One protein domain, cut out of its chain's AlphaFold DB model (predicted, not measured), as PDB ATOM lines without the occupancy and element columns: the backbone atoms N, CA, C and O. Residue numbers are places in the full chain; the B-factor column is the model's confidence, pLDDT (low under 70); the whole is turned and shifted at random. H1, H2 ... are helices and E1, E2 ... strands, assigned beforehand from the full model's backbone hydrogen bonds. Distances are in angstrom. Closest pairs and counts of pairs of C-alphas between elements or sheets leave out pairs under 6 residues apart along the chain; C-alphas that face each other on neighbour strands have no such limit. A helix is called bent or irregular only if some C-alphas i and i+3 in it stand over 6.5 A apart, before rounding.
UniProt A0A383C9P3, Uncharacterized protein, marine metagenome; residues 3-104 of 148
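This is residues 3 to 104 of the 148 residues of an uncharacterized protein of marine metagenome (UniProt A0A383C9P3). A strongly twisted antiparallel sheet is built round the long strand E5, with E6 and then E7 on one side and the short strands E1 and E2 sharing the other; beyond E2 and E5 the small hairpin of E3 and E4 folds back until its tip comes near E7. H4 packs on E1, H3 grazes the sheet, and H1 and H2 lie at one end of the longest axis, where residues 15 to 20 stick out. The printed part has 102 residues, with four named helices and seven named strands in the order H1 H2 E1 E2 E3 E4 E5 E6 H3 H4 E7, and its class is mixed, helices and strands. It is compact, with a radius of gyration of the C-alphas of 14.0 A and spans of 41 by 31 by 22 A.

In the branched sheet E5, residues 55 to 63, has E6, residues 70 to 75, on one side; the two form a hairpin, with N 60 and O 73 2.9 A apart. On the other side of E5 lie E1, residues 27 to 30, beside residues 60 to 63, with N 29 and O 61 at 2.8 A, and E2, residues 38 to 41, beside residues 55 to 59, with N 39 and O 57 at 2.8 A. The edge strand E7, residues 97 to 104, is antiparallel to E6, with N 72 and O 99 at 2.9 A. E3, residues 45 to 47, and E4, residues 50 to 52, form a hairpin, with N 47 and O 50 at 2.8 A; the closest C-alphas of E3 and E7, Val 47 and Val 99, are 7.0 A apart. H4, residues 87 to 92, is on the branched sheet at a height over the sheet of 7.7 A and lies only just over E1, on which 3 of its C-alphas fall; their closest C-alphas, Val 28 and Gly 91, are 5.7 A apart. H3, residues 77 to 83, only grazes the sheet with its residues 77 to 80, and H2, residues 17 to 24, only grazes it with its residues 21 to 24. H1, residues 12 to 15, only just touches H2, with 3 pairs of C-alphas within 8 A, only at the corner; the closest are Tyr 14 and Phe 20, 5.2 A. Every O i to N i+4 pair is within hydrogen-bond range in H2 and H3; H4 has 0 of 2, with 2 of 3 O i to N i+3 pairs, and H1 is too short for an i+4 pair.

H1 begins at C-alpha 12 (26.418, -55.521, -23.844). E5 is 24.8 A long, from C-alpha 55 (58.810, -42.510, -36.407), E7 22.6 A, E6 16.0 A and H2 10.1 A. H4 is irregular, with C-alphas 88 and 91 8.1 A apart. E7 ends at C-alpha 104 (33.897, -37.930, -21.441).

The C-alphas farthest apart, Gly 18 and His 42, are 41.2 A apart. Residues 3 to 4 pair briefly with residues 38 to 39 of E2, antiparallel. The printed part has no cut and no long link. Its mean pLDDT is 91.8; residues 6 and 17 are under 70.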
ATOM      1  N   VAL A   3      46.866 -42.962 -38.790       71.56
ATOM      2  CA  VAL A   3      46.445 -43.939 -37.778       71.56
ATOM      3  C   VAL A   3      45.649 -45.049 -38.464       71.56
ATOM      4  O   VAL A   3      44.700 -44.763 -39.191       71.56
ATOM      5  N   ASN A   4      46.032 -46.307 -38.249       74.69
ATOM      6  CA  ASN A   4      45.351 -47.492 -38.787       74.69
ATOM      7  C   ASN A   4      45.000 -48.445 -37.640       74.69
ATOM      8  O   ASN A   4      45.810 -48.607 -36.730       74.69
ATOM      9  N   TYR A   5      43.802 -49.031 -37.673       82.94
ATOM     10  CA  TYR A   5      43.247 -49.870 -36.614       82.94
ATOM     11  C   TYR A   5      42.110 -50.761 -37.154       82.94
ATOM     12  O   TYR A   5      41.436 -50.401 -38.120       82.94
ATOM     13  N   GLY A   6      41.870 -51.918 -36.523       64.25
ATOM     14  CA  GLY A   6      40.634 -52.692 -36.730       64.25
ATOM     15  C   GLY A   6      39.469 -52.147 -35.896       64.25
ATOM     16  O   GLY A   6      39.704 -51.476 -34.902       64.25
ATOM     17  N   GLN A   7      38.220 -52.452 -36.252       81.00
ATOM     18  CA  GLN A   7      37.020 -51.872 -35.621       81.00
ATOM     19  C   GLN A   7      36.260 -52.906 -34.760       81.00
ATOM     20  O   GLN A   7      35.311 -53.519 -35.252       81.00
ATOM     21  N   PRO A   8      36.661 -53.158 -33.498       77.81
ATOM     22  CA  PRO A   8      35.965 -54.087 -32.612       77.81
ATOM     23  C   PRO A   8      34.557 -53.595 -32.265       77.81
ATOM     24  O   PRO A   8      34.328 -52.401 -32.056       77.81
ATOM     25  N   VAL A   9      33.637 -54.549 -32.134       83.50
ATOM     26  CA  VAL A   9      32.230 -54.321 -31.780       83.50
ATOM     27  C   VAL A   9      32.055 -54.246 -30.259       83.50
ATOM     28  O   VAL A   9      32.617 -55.051 -29.512       83.50
ATOM     29  N   TRP A  10      31.270 -53.273 -29.801       78.50
ATOM     30  CA  TRP A  10      30.851 -53.076 -28.419       78.50
ATOM     31  C   TRP A  10      29.935 -54.216 -27.988       78.50
ATOM     32  O   TRP A  10      29.015 -54.602 -28.707       78.50
ATOM     33  N   LYS A  11      30.166 -54.758 -26.794       82.25
ATOM     34  CA  LYS A  11      29.371 -55.858 -26.253       82.25
ATOM     35  C   LYS A  11      28.556 -55.373 -25.064       82.25
ATOM     36  O   LYS A  11      29.064 -54.626 -24.236       82.25
ATOM     37  N   ALA A  12      27.325 -55.871 -24.942       81.12
ATOM     38  CA  ALA A  12      26.418 -55.521 -23.844       81.12
ATOM     39  C   ALA A  12      27.021 -55.794 -22.450       81.12
ATOM     40  O   ALA A  12      26.735 -55.078 -21.499       81.12
ATOM     41  N   GLU A  13      27.910 -56.787 -22.329       78.38
ATOM     42  CA  GLU A  13      28.623 -57.088 -21.080       78.38
ATOM     43  C   GLU A  13      29.492 -55.922 -20.565       78.38
ATOM     44  O   GLU A  13      29.752 -55.841 -19.368       78.38
ATOM     45  N   TYR A  14      29.895 -54.982 -21.427       78.62
ATOM     46  CA  TYR A  14      30.667 -53.798 -21.032       78.62
ATOM     47  C   TYR A  14      29.820 -52.691 -20.390       78.62
ATOM     48  O   TYR A  14      30.376 -51.734 -19.856       78.62
ATOM     49  N   GLU A  15      28.488 -52.797 -20.427       75.88
ATOM     50  CA  GLU A  15      27.589 -51.847 -19.756       75.88
ATOM     51  C   GLU A  15      27.540 -52.065 -18.236       75.88
ATOM     52  O   GLU A  15      27.186 -51.152 -17.486       75.88
ATOM     53  N   ASP A  16      27.945 -53.248 -17.761       78.56
ATOM     54  CA  ASP A  16      28.185 -53.490 -16.342       78.56
ATOM     55  C   ASP A  16      29.476 -52.775 -15.921       78.56
ATOM     56  O   ASP A  16      30.591 -53.239 -16.178       78.56
ATOM     57  N   LEU A  17      29.320 -51.636 -15.241       69.75
ATOM     58  CA  LEU A  17      30.436 -50.836 -14.735       69.75
ATOM     59  C   LEU A  17      31.390 -51.647 -13.846       69.75
ATOM     60  O   LEU A  17      32.592 -51.396 -13.869       69.75
ATOM     61  N   GLY A  18      30.890 -52.627 -13.089       81.44
ATOM     62  CA  GLY A  18      31.719 -53.492 -12.255       81.44
ATOM     63  C   GLY A  18      32.599 -54.424 -13.086       81.44
ATOM     64  O   GLY A  18      33.781 -54.599 -12.770       81.44
ATOM     65  N   LEU A  19      32.060 -54.989 -14.170       82.31
ATOM     66  CA  LEU A  19      32.826 -55.830 -15.090       82.31
ATOM     67  C   LEU A  19      33.814 -55.002 -15.918       82.31
ATOM     68  O   LEU A  19      34.992 -55.356 -15.997       82.31
ATOM     69  N   PHE A  20      33.367 -53.875 -16.473       83.75
ATOM     70  CA  PHE A  20      34.213 -52.980 -17.259       83.75
ATOM     71  C   PHE A  20      35.375 -52.421 -16.431       83.75
ATOM     72  O   PHE A  20      36.522 -52.441 -16.882       83.75
ATOM     73  N   ASP A  21      35.128 -51.988 -15.192       87.25
ATOM     74  CA  ASP A  21      36.189 -51.537 -14.287       87.25
ATOM     75  C   ASP A  21      37.159 -52.667 -13.937       87.25
ATOM     76  O   ASP A  21      38.370 -52.449 -13.944       87.25
ATOM     77  N   LYS A  22      36.653 -53.878 -13.667       86.69
ATOM     78  CA  LYS A  22      37.491 -55.050 -13.379       86.69
ATOM     79  C   LYS A  22      38.397 -55.413 -14.554       86.69
ATOM     80  O   LYS A  22      39.515 -55.867 -14.335       86.69
ATOM     81  N   MET A  23      37.916 -55.234 -15.780       85.50
ATOM     82  CA  MET A  23      38.699 -55.474 -16.988       85.50
ATOM     83  C   MET A  23      39.708 -54.346 -17.231       85.50
ATOM     84  O   MET A  23      40.851 -54.605 -17.591       85.50
ATOM     85  N   THR A  24      39.321 -53.088 -17.025       90.19
ATOM     86  CA  THR A  24      40.109 -51.952 -17.525       90.19
ATOM     87  C   THR A  24      41.096 -51.348 -16.535       90.19
ATOM     88  O   THR A  24      42.161 -50.908 -16.962       90.19
ATOM     89  N   LYS A  25      40.795 -51.324 -15.233       94.88
ATOM     90  CA  LYS A  25      41.644 -50.650 -14.235       94.88
ATOM     91  C   LYS A  25      43.033 -51.282 -14.129       94.88
ATOM     92  O   LYS A  25      43.172 -52.486 -13.930       94.88
ATOM     93  N   GLY A  26      44.059 -50.438 -14.208       95.56
ATOM     94  CA  GLY A  26      45.466 -50.832 -14.131       95.56
ATOM     95  C   GLY A  26      45.969 -51.602 -15.354       95.56
ATOM     96  O   GLY A  26      47.031 -52.214 -15.280       95.56
ATOM     97  N   GLN A  27      45.209 -51.623 -16.452       95.50
ATOM     98  CA  GLN A  27      45.537 -52.390 -17.651       95.50
ATOM     99  C   GLN A  27      45.807 -51.477 -18.847       95.50
ATOM    100  O   GLN A  27      45.273 -50.367 -18.950       95.50
ATOM    101  N   VAL A  28      46.613 -51.989 -19.779       96.06
ATOM    102  CA  VAL A  28      46.771 -51.436 -21.125       96.06
ATOM    103  C   VAL A  28      45.935 -52.270 -22.082       96.06
ATOM    104  O   VAL A  28      46.051 -53.492 -22.129       96.06
ATOM    105  N   TRP A  29      45.098 -51.591 -22.853       92.38
ATOM    106  CA  TRP A  29      44.188 -52.179 -23.817       92.38
ATOM    107  C   TRP A  29      44.616 -51.837 -25.230       92.38
ATOM    108  O   TRP A  29      45.017 -50.710 -25.525       92.38
ATOM    109  N   ARG A  30      44.506 -52.819 -26.122       90.12
ATOM    110  CA  ARG A  30      44.745 -52.594 -27.543       90.12
ATOM    111  C   ARG A  30      43.654 -51.672 -28.059       90.12
ATOM    112  O   ARG A  30      42.477 -51.857 -27.750       90.12
ATOM    113  N   MET A  31      44.054 -50.683 -28.843       86.12
ATOM    114  CA  MET A  31      43.101 -49.923 -29.630       86.12
ATOM    115  C   MET A  31      42.842 -50.697 -30.917       86.12
ATOM    116  O   MET A  31      43.779 -51.079 -31.617       86.12
ATOM    117  N   GLY A  32      41.576 -50.954 -31.213       83.25
ATOM    118  CA  GLY A  32      41.177 -51.701 -32.396       83.25
ATOM    119  C   GLY A  32      41.270 -53.228 -32.280       83.25
ATOM    120  O   GLY A  32      41.388 -53.791 -31.192       83.25
ATOM    121  N   ASP A  33      41.156 -53.902 -33.424       78.25
ATOM    122  CA  ASP A  33      41.128 -55.366 -33.540       78.25
ATOM    123  C   ASP A  33      42.124 -55.879 -34.593       78.25
ATOM    124  O   ASP A  33      42.573 -55.128 -35.461       78.25
ATOM    125  N   ASN A  34      42.417 -57.181 -34.540       79.12
ATOM    126  CA  ASN A  34      43.319 -57.944 -35.411       79.12
ATOM    127  C   ASN A  34      44.801 -57.564 -35.323       79.12
ATOM    128  O   ASN A  34      45.613 -58.396 -34.938       79.12
ATOM    129  N   PHE A  35      45.160 -56.332 -35.679       84.44
ATOM    130  CA  PHE A  35      46.545 -55.865 -35.695       84.44
ATOM    131  C   PHE A  35      46.744 -54.687 -34.741       84.44
ATOM    132  O   PHE A  35      45.787 -54.109 -34.226       84.44
ATOM    133  N   TRP A  36      48.003 -54.339 -34.491       90.19
ATOM    134  CA  TRP A  36      48.361 -53.179 -33.688       90.19
ATOM    135  C   TRP A  36      47.783 -51.903 -34.303       90.19
ATOM    136  O   TRP A  36      48.034 -51.618 -35.477       90.19
ATOM    137  N   SER A  37      47.076 -51.104 -33.496       93.00
ATOM    138  CA  SER A  37      46.884 -49.698 -33.844       93.00
ATOM    139  C   SER A  37      48.245 -49.041 -33.944       93.00
ATOM    140  O   SER A  37      49.031 -49.143 -33.001       93.00
ATOM    141  N   PHE A  38      48.531 -48.371 -35.054       92.06
ATOM    142  CA  PHE A  38      49.812 -47.700 -35.221       92.06
ATOM    143  C   PHE A  38      49.647 -46.245 -35.624       92.06
ATOM    144  O   PHE A  38      48.756 -45.898 -36.397       92.06
ATOM    145  N   LEU A  39      50.534 -45.418 -35.087       94.06
ATOM    146  CA  LEU A  39      50.799 -44.061 -35.518       94.06
ATOM    147  C   LEU A  39      52.071 -44.080 -36.353       94.06
ATOM    148  O   LEU A  39      53.103 -44.546 -35.882       94.06
ATOM    149  N   ASP A  40      52.008 -43.515 -37.549       94.19
ATOM    150  CA  ASP A  40      53.192 -43.235 -38.352       94.19
ATOM    151  C   ASP A  40      53.271 -41.734 -38.641       94.19
ATOM    152  O   ASP A  40      52.327 -41.131 -39.180       94.19
ATOM    153  N   THR A  41      54.370 -41.102 -38.224       93.81
ATOM    154  CA  THR A  41      54.577 -39.659 -38.378       93.81
ATOM    155  C   THR A  41      55.949 -39.336 -38.951       93.81
ATOM    156  O   THR A  41      56.971 -39.836 -38.496       93.81
ATOM    157  N   HIS A  42      55.960 -38.459 -39.957       92.56
ATOM    158  CA  HIS A  42      57.168 -37.962 -40.630       92.56
ATOM    159  C   HIS A  42      57.559 -36.550 -40.175       92.56
ATOM    160  O   HIS A  42      58.517 -35.973 -40.679       92.56
ATOM    161  N   VAL A  43      56.798 -35.989 -39.239       93.69
ATOM    162  CA  VAL A  43      57.008 -34.671 -38.640       93.69
ATOM    163  C   VAL A  43      56.955 -34.813 -37.120       93.69
ATOM    164  O   VAL A  43      56.229 -35.687 -36.626       93.69
ATOM    165  N   PRO A  44      57.728 -34.011 -36.370       95.19
ATOM    166  CA  PRO A  44      57.625 -34.003 -34.922       95.19
ATOM    167  C   PRO A  44      56.223 -33.551 -34.508       95.19
ATOM    168  O   PRO A  44      55.613 -32.693 -35.147       95.19
ATOM    169  N   LEU A  45      55.706 -34.148 -33.441       96.88
ATOM    170  CA  LEU A  45      54.388 -33.832 -32.903       96.88
ATOM    171  C   LEU A  45      54.526 -33.397 -31.451       96.88
ATOM    172  O   LEU A  45      55.442 -33.828 -30.756       96.88
ATOM    173  N   LYS A  46      53.569 -32.625 -30.956       97.69
ATOM    174  CA  LYS A  46      53.340 -32.470 -29.522       97.69
ATOM    175  C   LYS A  46      51.981 -33.057 -29.183       97.69
ATOM    176  O   LYS A  46      50.959 -32.555 -29.629       97.69
ATOM    177  N   VAL A  47      51.960 -34.132 -28.402       97.69
ATOM    178  CA  VAL A  47      50.729 -34.830 -28.011       97.69
ATOM    179  C   VAL A  47      50.478 -34.595 -26.532       97.69
ATOM    180  O   VAL A  47      51.275 -35.000 -25.686       97.69
ATOM    181  N   SER A  48      49.369 -33.929 -26.206       97.38
ATOM    182  CA  SER A  48      49.025 -33.543 -24.825       97.38
ATOM    183  C   SER A  48      50.181 -32.857 -24.085       97.38
ATOM    184  O   SER A  48      50.461 -33.147 -22.923       97.38
ATOM    185  N   GLY A  49      50.893 -31.972 -24.789       96.44
ATOM    186  CA  GLY A  49      52.030 -31.222 -24.254       96.44
ATOM    187  C   GLY A  49      53.382 -31.946 -24.292       96.44
ATOM    188  O   GLY A  49      54.398 -31.295 -24.058       96.44
ATOM    189  N   ARG A  50      53.432 -33.249 -24.608       97.38
ATOM    190  CA  ARG A  50      54.683 -34.015 -24.726       97.38
ATOM    191  C   ARG A  50      55.186 -34.038 -26.165       97.38
ATOM    192  O   ARG A  50      54.435 -34.406 -27.062       97.38
ATOM    193  N   ASP A  51      56.468 -33.747 -26.361       97.38
ATOM    194  CA  ASP A  51      57.118 -33.869 -27.667       97.38
ATOM    195  C   ASP A  51      57.289 -35.345 -28.063       97.38
ATOM    196  O   ASP A  51      57.811 -36.162 -27.296       97.38
ATOM    197  N   ILE A  52      56.842 -35.673 -29.272       96.44
ATOM    198  CA  ILE A  52      56.900 -36.990 -29.901       96.44
ATOM    199  C   ILE A  52      57.743 -36.873 -31.168       96.44
ATOM    200  O   ILE A  52      57.503 -36.021 -32.027       96.44
ATOM    201  N   GLY A  53      58.749 -37.737 -31.267       96.00
ATOM    202  CA  GLY A  53      59.656 -37.768 -32.405       96.00
ATOM    203  C   GLY A  53      59.002 -38.273 -33.690       96.00
ATOM    204  O   GLY A  53      57.905 -38.825 -33.705       96.00
ATOM    205  N   VAL A  54      59.734 -38.093 -34.785       95.94
ATOM    206  CA  VAL A  54      59.454 -38.756 -36.061       95.94
ATOM    207  C   VAL A  54      59.648 -40.262 -35.899       95.94
ATOM    208  O   VAL A  54      60.644 -40.694 -35.317       95.94
ATOM    209  N   GLY A  55      58.728 -41.056 -36.443       96.19
ATOM    210  CA  GLY A  55      58.810 -42.510 -36.407       96.19
ATOM    211  C   GLY A  55      57.451 -43.197 -36.421       96.19
ATOM    212  O   GLY A  55      56.402 -42.562 -36.573       96.19
ATOM    213  N   SER A  56      57.498 -44.513 -36.233       96.69
ATOM    214  CA  SER A  56      56.318 -45.363 -36.130       96.69
ATOM    215  C   SER A  56      56.163 -45.875 -34.701       96.69
ATOM    216  O   SER A  56      57.126 -46.327 -34.087       96.69
ATOM    217  N   TYR A  57      54.936 -45.852 -34.199       97.31
ATOM    218  CA  TYR A  57      54.581 -46.229 -32.836       97.31
ATOM    219  C   TYR A  57      53.387 -47.170 -32.866       97.31
ATOM    220  O   TYR A  57      52.427 -46.918 -33.595       97.31
ATOM    221  N   TYR A  58      53.397 -48.216 -32.046       97.25
ATOM    222  CA  TYR A  58      52.162 -48.915 -31.704       97.25
ATOM    223  C   TYR A  58      51.465 -48.198 -30.560       97.25
ATOM    224  O   TYR A  58      52.109 -47.593 -29.702       97.25
ATOM    225  N   LEU A  59      50.136 -48.237 -30.576       96.88
ATOM    226  CA  LEU A  59      49.308 -47.481 -29.657       96.88
ATOM    227  C   LEU A  59      48.378 -48.391 -28.847       96.88
ATOM    228  O   LEU A  59      47.767 -49.325 -29.371       96.88
ATOM    229  N   GLY A  60      48.206 -48.044 -27.575       96.12
ATOM    230  CA  GLY A  60      47.217 -48.628 -26.674       96.12
ATOM    231  C   GLY A  60      46.546 -47.570 -25.802       96.12
ATOM    232  O   GLY A  60      46.939 -46.406 -25.801       96.12
ATOM    233  N   VAL A  61      45.546 -47.979 -25.029       96.56
ATOM    234  CA  VAL A  61      44.885 -47.137 -24.025       96.56
ATOM    235  C   VAL A  61      45.131 -47.736 -22.655       96.56
ATOM    236  O   VAL A  61      44.766 -48.877 -22.390       96.56
ATOM    237  N   HIS A  62      45.737 -46.960 -21.773       97.69
ATOM    238  CA  HIS A  62      45.907 -47.315 -20.376       97.69
ATOM    239  C   HIS A  62      44.817 -46.658 -19.531       97.69
ATOM    240  O   HIS A  62      44.532 -45.468 -19.692       97.69
ATOM    241  N   ARG A  63      44.259 -47.414 -18.582       96.81
ATOM    242  CA  ARG A  63      43.427 -46.868 -17.510       96.81
ATOM    243  C   ARG A  63      44.129 -47.087 -16.178       96.81
ATOM    244  O   ARG A  63      44.499 -48.205 -15.839       96.81
ATOM    245  N   SER A  64      44.286 -46.015 -15.414       96.88
ATOM    246  CA  SER A  64      44.883 -46.034 -14.071       96.88
ATOM    247  C   SER A  64      44.216 -47.034 -13.116       96.88
ATOM    248  O   SER A  64      43.066 -47.437 -13.302       96.88
ATOM    249  N   GLN A  65      44.947 -47.429 -12.071       96.00
ATOM    250  CA  GLN A  65      44.498 -48.418 -11.085       96.00
ATOM    251  C   GLN A  65      43.222 -47.995 -10.338       96.00
ATOM    252  O   GLN A  65      42.388 -48.840 -10.018       96.00
ATOM    253  N   ASP A  66      43.059 -46.700 -10.062       93.88
ATOM    254  CA  ASP A  66      41.845 -46.149  -9.448       93.88
ATOM    255  C   ASP A  66      40.697 -45.978 -10.464       93.88
ATOM    256  O   ASP A  66      39.530 -45.892 -10.083       93.88
ATOM    257  N   GLY A  67      41.016 -46.022 -11.762       92.38
ATOM    258  CA  GLY A  67      40.100 -45.905 -12.892       92.38
ATOM    259  C   GLY A  67      39.750 -44.480 -13.297       92.38
ATOM    260  O   GLY A  67      38.901 -44.326 -14.179       92.38
ATOM    261  N   ASN A  68      40.375 -43.474 -12.682       93.06
ATOM    262  CA  ASN A  68      40.014 -42.067 -12.865       93.06
ATOM    263  C   ASN A  68      40.726 -41.423 -14.055       93.06
ATOM    264  O   ASN A  68      40.195 -40.517 -14.688       93.06
ATOM    265  N   ASN A  69      41.926 -41.905 -14.368       96.56
ATOM    266  CA  ASN A  69      42.777 -41.352 -15.412       96.56
ATOM    267  C   ASN A  69      42.943 -42.325 -16.576       96.56
ATOM    268  O   ASN A  69      43.150 -43.529 -16.368       96.56
ATOM    269  N   TRP A  70      42.922 -41.762 -17.780       97.75
ATOM    270  CA  TRP A  70      43.160 -42.445 -19.044       97.75
ATOM    271  C   TRP A  70      44.419 -41.894 -19.705       97.75
ATOM    272  O   TRP A  70      44.759 -40.716 -19.562       97.75
ATOM    273  N   SER A  71      45.144 -42.747 -20.417       98.44
ATOM    274  CA  SER A  71      46.357 -42.343 -21.121       98.44
ATOM    275  C   SER A  71      46.502 -43.088 -22.436       98.44
ATOM    276  O   SER A  71      46.208 -44.279 -22.516       98.44
ATOM    277  N   LEU A  72      47.003 -42.392 -23.450       98.12
ATOM    278  CA  LEU A  72      47.434 -43.001 -24.697       98.12
ATOM    279  C   LEU A  72      48.841 -43.558 -24.469       98.12
ATOM    280  O   LEU A  72      49.757 -42.814 -24.114       98.12
ATOM    281  N   ALA A  73      48.988 -44.869 -24.618       98.19
ATOM    282  CA  ALA A  73      50.240 -45.590 -24.455       98.19
ATOM    283  C   ALA A  73      50.938 -45.740 -25.807       98.19
ATOM    284  O   ALA A  73      50.305 -46.131 -26.786       98.19
ATOM    285  N   PHE A  74      52.237 -45.454 -25.836       98.06
ATOM    286  CA  PHE A  74      53.100 -45.601 -27.002       98.06
ATOM    287  C   PHE A  74      54.074 -46.747 -26.751       98.06
ATOM    288  O   PHE A  74      54.689 -46.825 -25.685       98.06
ATOM    289  N   LEU A  75      54.196 -47.638 -27.729       98.19
ATOM    290  CA  LEU A  75      55.062 -48.808 -27.682       98.19
ATOM    291  C   LEU A  75      55.973 -48.816 -28.914       98.19
ATOM    292  O   LEU A  75      55.499 -48.534 -30.020       98.19
ATOM    293  N   ASP A  76      57.244 -49.178 -28.736       97.50
ATOM    294  CA  ASP A  76      58.197 -49.355 -29.835       97.50
ATOM    295  C   ASP A  76      57.878 -50.619 -30.659       97.50
ATOM    296  O   ASP A  76      57.994 -51.742 -30.151       97.50
ATOM    297  N   PRO A  77      57.541 -50.491 -31.958       97.06
ATOM    298  CA  PRO A  77      57.338 -51.645 -32.829       97.06
ATOM    299  C   PRO A  77      58.554 -52.582 -32.918       97.06
ATOM    300  O   PRO A  77      58.377 -53.772 -33.183       97.06
ATOM    301  N   GLY A  78      59.779 -52.074 -32.732       97.62
ATOM    302  CA  GLY A  78      61.011 -52.863 -32.695       97.62
ATOM    303  C   GLY A  78      61.021 -53.848 -31.527       97.62
ATOM    304  O   GLY A  78      61.063 -55.061 -31.750       97.62
ATOM    305  N   ALA A  79      60.884 -53.331 -30.305       97.19
ATOM    306  CA  ALA A  79      60.789 -54.127 -29.082       97.19
ATOM    307  C   ALA A  79      59.650 -55.163 -29.128       97.19
ATOM    308  O   ALA A  79      59.837 -56.320 -28.744       97.19
ATOM    309  N   ILE A  80      58.478 -54.792 -29.660       97.38
ATOM    310  CA  ILE A  80      57.342 -55.718 -29.819       97.38
ATOM    311  C   ILE A  80      57.678 -56.889 -30.747       97.38
ATOM    312  O   ILE A  80      57.360 -58.042 -30.437       97.38
ATOM    313  N   ARG A  81      58.335 -56.616 -31.879       96.88
ATOM    314  CA  ARG A  81      58.736 -57.657 -32.837       96.88
ATOM    315  C   ARG A  81      59.802 -58.578 -32.260       96.88
ATOM    316  O   ARG A  81      59.716 -59.787 -32.465       96.88
ATOM    317  N   GLU A  82      60.773 -58.033 -31.531       97.62
ATOM    318  CA  GLU A  82      61.797 -58.824 -30.843       97.62
ATOM    319  C   GLU A  82      61.169 -59.778 -29.817       97.62
ATOM    320  O   GLU A  82      61.489 -60.969 -29.795       97.62
ATOM    321  N   ALA A  83      60.199 -59.282 -29.045       97.06
ATOM    322  CA  ALA A  83      59.444 -60.062 -28.069       97.06
ATOM    323  C   ALA A  83      58.416 -61.027 -28.696       97.06
ATOM    324  O   ALA A  83      57.866 -61.871 -27.988       97.06
ATOM    325  N   ARG A  84      58.175 -60.934 -30.014       96.94
ATOM    326  CA  ARG A  84      57.206 -61.745 -30.778       96.94
ATOM    327  C   ARG A  84      55.778 -61.663 -30.234       96.94
ATOM    328  O   ARG A  84      55.063 -62.660 -30.240       96.94
ATOM    329  N   LEU A  85      55.383 -60.482 -29.766       96.50
ATOM    330  CA  LEU A  85      54.058 -60.264 -29.195       96.50
ATOM    331  C   LEU A  85      53.041 -59.910 -30.278       96.50
ATOM    332  O   LEU A  85      53.259 -59.011 -31.097       96.50
ATOM    333  N   ASP A  86      51.901 -60.591 -30.240       94.25
ATOM    334  CA  ASP A  86      50.725 -60.197 -31.009       94.25
ATOM    335  C   ASP A  86      49.986 -59.021 -30.337       94.25
ATOM    336  O   ASP A  86      50.094 -58.807 -29.129       94.25
ATOM    337  N   ALA A  87      49.188 -58.265 -31.098       91.88
ATOM    338  CA  ALA A  87      48.397 -57.152 -30.562       91.88
ATOM    339  C   ALA A  87      47.387 -57.595 -29.488       91.88
ATOM    340  O   ALA A  87      47.053 -56.822 -28.588       91.88
ATOM    341  N   SER A  88      46.902 -58.839 -29.554       91.31
ATOM    342  CA  SER A  88      46.072 -59.447 -28.504       91.31
ATOM    343  C   SER A  88      46.811 -59.629 -27.171       91.31
ATOM    344  O   SER A  88      46.171 -59.750 -26.128       91.31
ATOM    345  N   GLU A  89      48.143 -59.581 -27.177       94.38
ATOM    346  CA  GLU A  89      49.006 -59.763 -26.009       94.38
ATOM    347  C   GLU A  89      49.545 -58.445 -25.441       94.38
ATOM    348  O   GLU A  89      50.483 -58.459 -24.647       94.38
ATOM    349  N   ILE A  90      48.949 -57.302 -25.795       95.31
ATOM    350  CA  ILE A  90      49.396 -55.970 -25.353       95.31
ATOM    351  C   ILE A  90      49.591 -55.834 -23.835       95.31
ATOM    352  O   ILE A  90      50.466 -55.097 -23.400       95.31
ATOM    353  N   GLY A  91      48.853 -56.583 -23.010       94.31
ATOM    354  CA  GLY A  91      49.052 -56.588 -21.556       94.31
ATOM    355  C   GLY A  91      50.427 -57.111 -21.105       94.31
ATOM    356  O   GLY A  91      50.810 -56.903 -19.958       94.31
ATOM    357  N   LYS A  92      51.177 -57.784 -21.989       95.62
ATOM    358  CA  LYS A  92      52.562 -58.236 -21.768       95.62
ATOM    359  C   LYS A  92      53.601 -57.270 -22.340       95.62
ATOM    360  O   LYS A  92      54.792 -57.452 -22.101       95.62
ATOM    361  N   ALA A  93      53.167 -56.308 -23.146       96.19
ATOM    362  CA  ALA A  93      54.046 -55.423 -23.879       96.19
ATOM    363  C   ALA A  93      54.603 -54.312 -22.982       96.19
ATOM    364  O   ALA A  93      53.893 -53.746 -22.148       96.19
ATOM    365  N   THR A  94      55.873 -53.969 -23.186       95.62
ATOM    366  CA  THR A  94      56.484 -52.813 -22.525       95.62
ATOM    367  C   THR A  94      55.961 -51.533 -23.164       95.62
ATOM    368  O   THR A  94      56.042 -51.361 -24.378       95.62
ATOM    369  N   VAL A  95      55.429 -50.633 -22.341       97.69
ATOM    370  CA  VAL A  95      55.061 -49.281 -22.767       97.69
ATOM    371  C   VAL A  95      56.280 -48.378 -22.629       97.69
ATOM    372  O   VAL A  95      56.840 -48.280 -21.538       97.69
ATOM    373  N   ASP A  96      56.656 -47.689 -23.704       97.62
ATOM    374  CA  ASP A  96      57.790 -46.759 -23.692       97.62
ATOM    375  C   ASP A  96      57.443 -45.491 -22.921       97.62
ATOM    376  O   ASP A  96      58.201 -45.004 -22.080       97.62
ATOM    377  N   PHE A  97      56.273 -44.929 -23.221       98.06
ATOM    378  CA  PHE A  97      55.736 -43.776 -22.520       98.06
ATOM    379  C   PHE A  97      54.225 -43.659 -22.713       98.06
ATOM    380  O   PHE A  97      53.614 -44.297 -23.572       98.06
ATOM    381  N   MET A  98      53.616 -42.805 -21.895       98.31
ATOM    382  CA  MET A  98      52.198 -42.485 -21.961       98.31
ATOM    383  C   MET A  98      52.000 -40.971 -21.987       98.31
ATOM    384  O   MET A  98      52.813 -40.218 -21.446       98.31
ATOM    385  N   VAL A  99      50.894 -40.539 -22.585       98.25
ATOM    386  CA  VAL A  99      50.410 -39.152 -22.536       98.25
ATOM    387  C   VAL A  99      48.966 -39.136 -22.029       98.25
ATOM    388  O   VAL A  99      48.215 -40.072 -22.322       98.25
ATOM    389  N   PRO A 100      48.560 -38.128 -21.241       98.25
ATOM    390  CA  PRO A 100      47.216 -38.085 -20.679       98.25
ATOM    391  C   PRO A 100      46.158 -37.948 -21.777       98.25
ATOM    392  O   PRO A 100      46.386 -37.297 -22.791       98.25
ATOM    393  N   MET A 101      44.985 -38.539 -21.554       98.44
ATOM    394  CA  MET A 101      43.795 -38.316 -22.376       98.44
ATOM    395  C   MET A 101      42.687 -37.700 -21.531       98.44
ATOM    396  O   MET A 101      42.552 -38.006 -20.346       98.44
ATOM    397  N   SER A 102      41.861 -36.867 -22.157       97.62
ATOM    398  CA  SER A 102      40.613 -36.403 -21.553       97.62
ATOM    399  C   SER A 102      39.525 -37.449 -21.755       97.62
ATOM    400  O   SER A 102      39.425 -38.030 -22.834       97.62
ATOM    401  N   TYR A 103      38.709 -37.674 -20.728       95.19
ATOM    402  CA  TYR A 103      37.583 -38.604 -20.755       95.19
ATOM    403  C   TYR A 103      36.252 -37.853 -20.722       95.19
ATOM    404  O   TYR A 103      36.075 -36.914 -19.947       95.19
ATOM    405  N   SER A 104      35.301 -38.314 -21.528       93.75
ATOM    406  CA  SER A 104      33.897 -37.930 -21.441       93.75
ATOM    407  C   SER A 104      32.992 -39.104 -21.816       93.75
ATOM    408  O   SER A 104      33.427 -40.056 -22.465       93.75
TER     409      SER A 104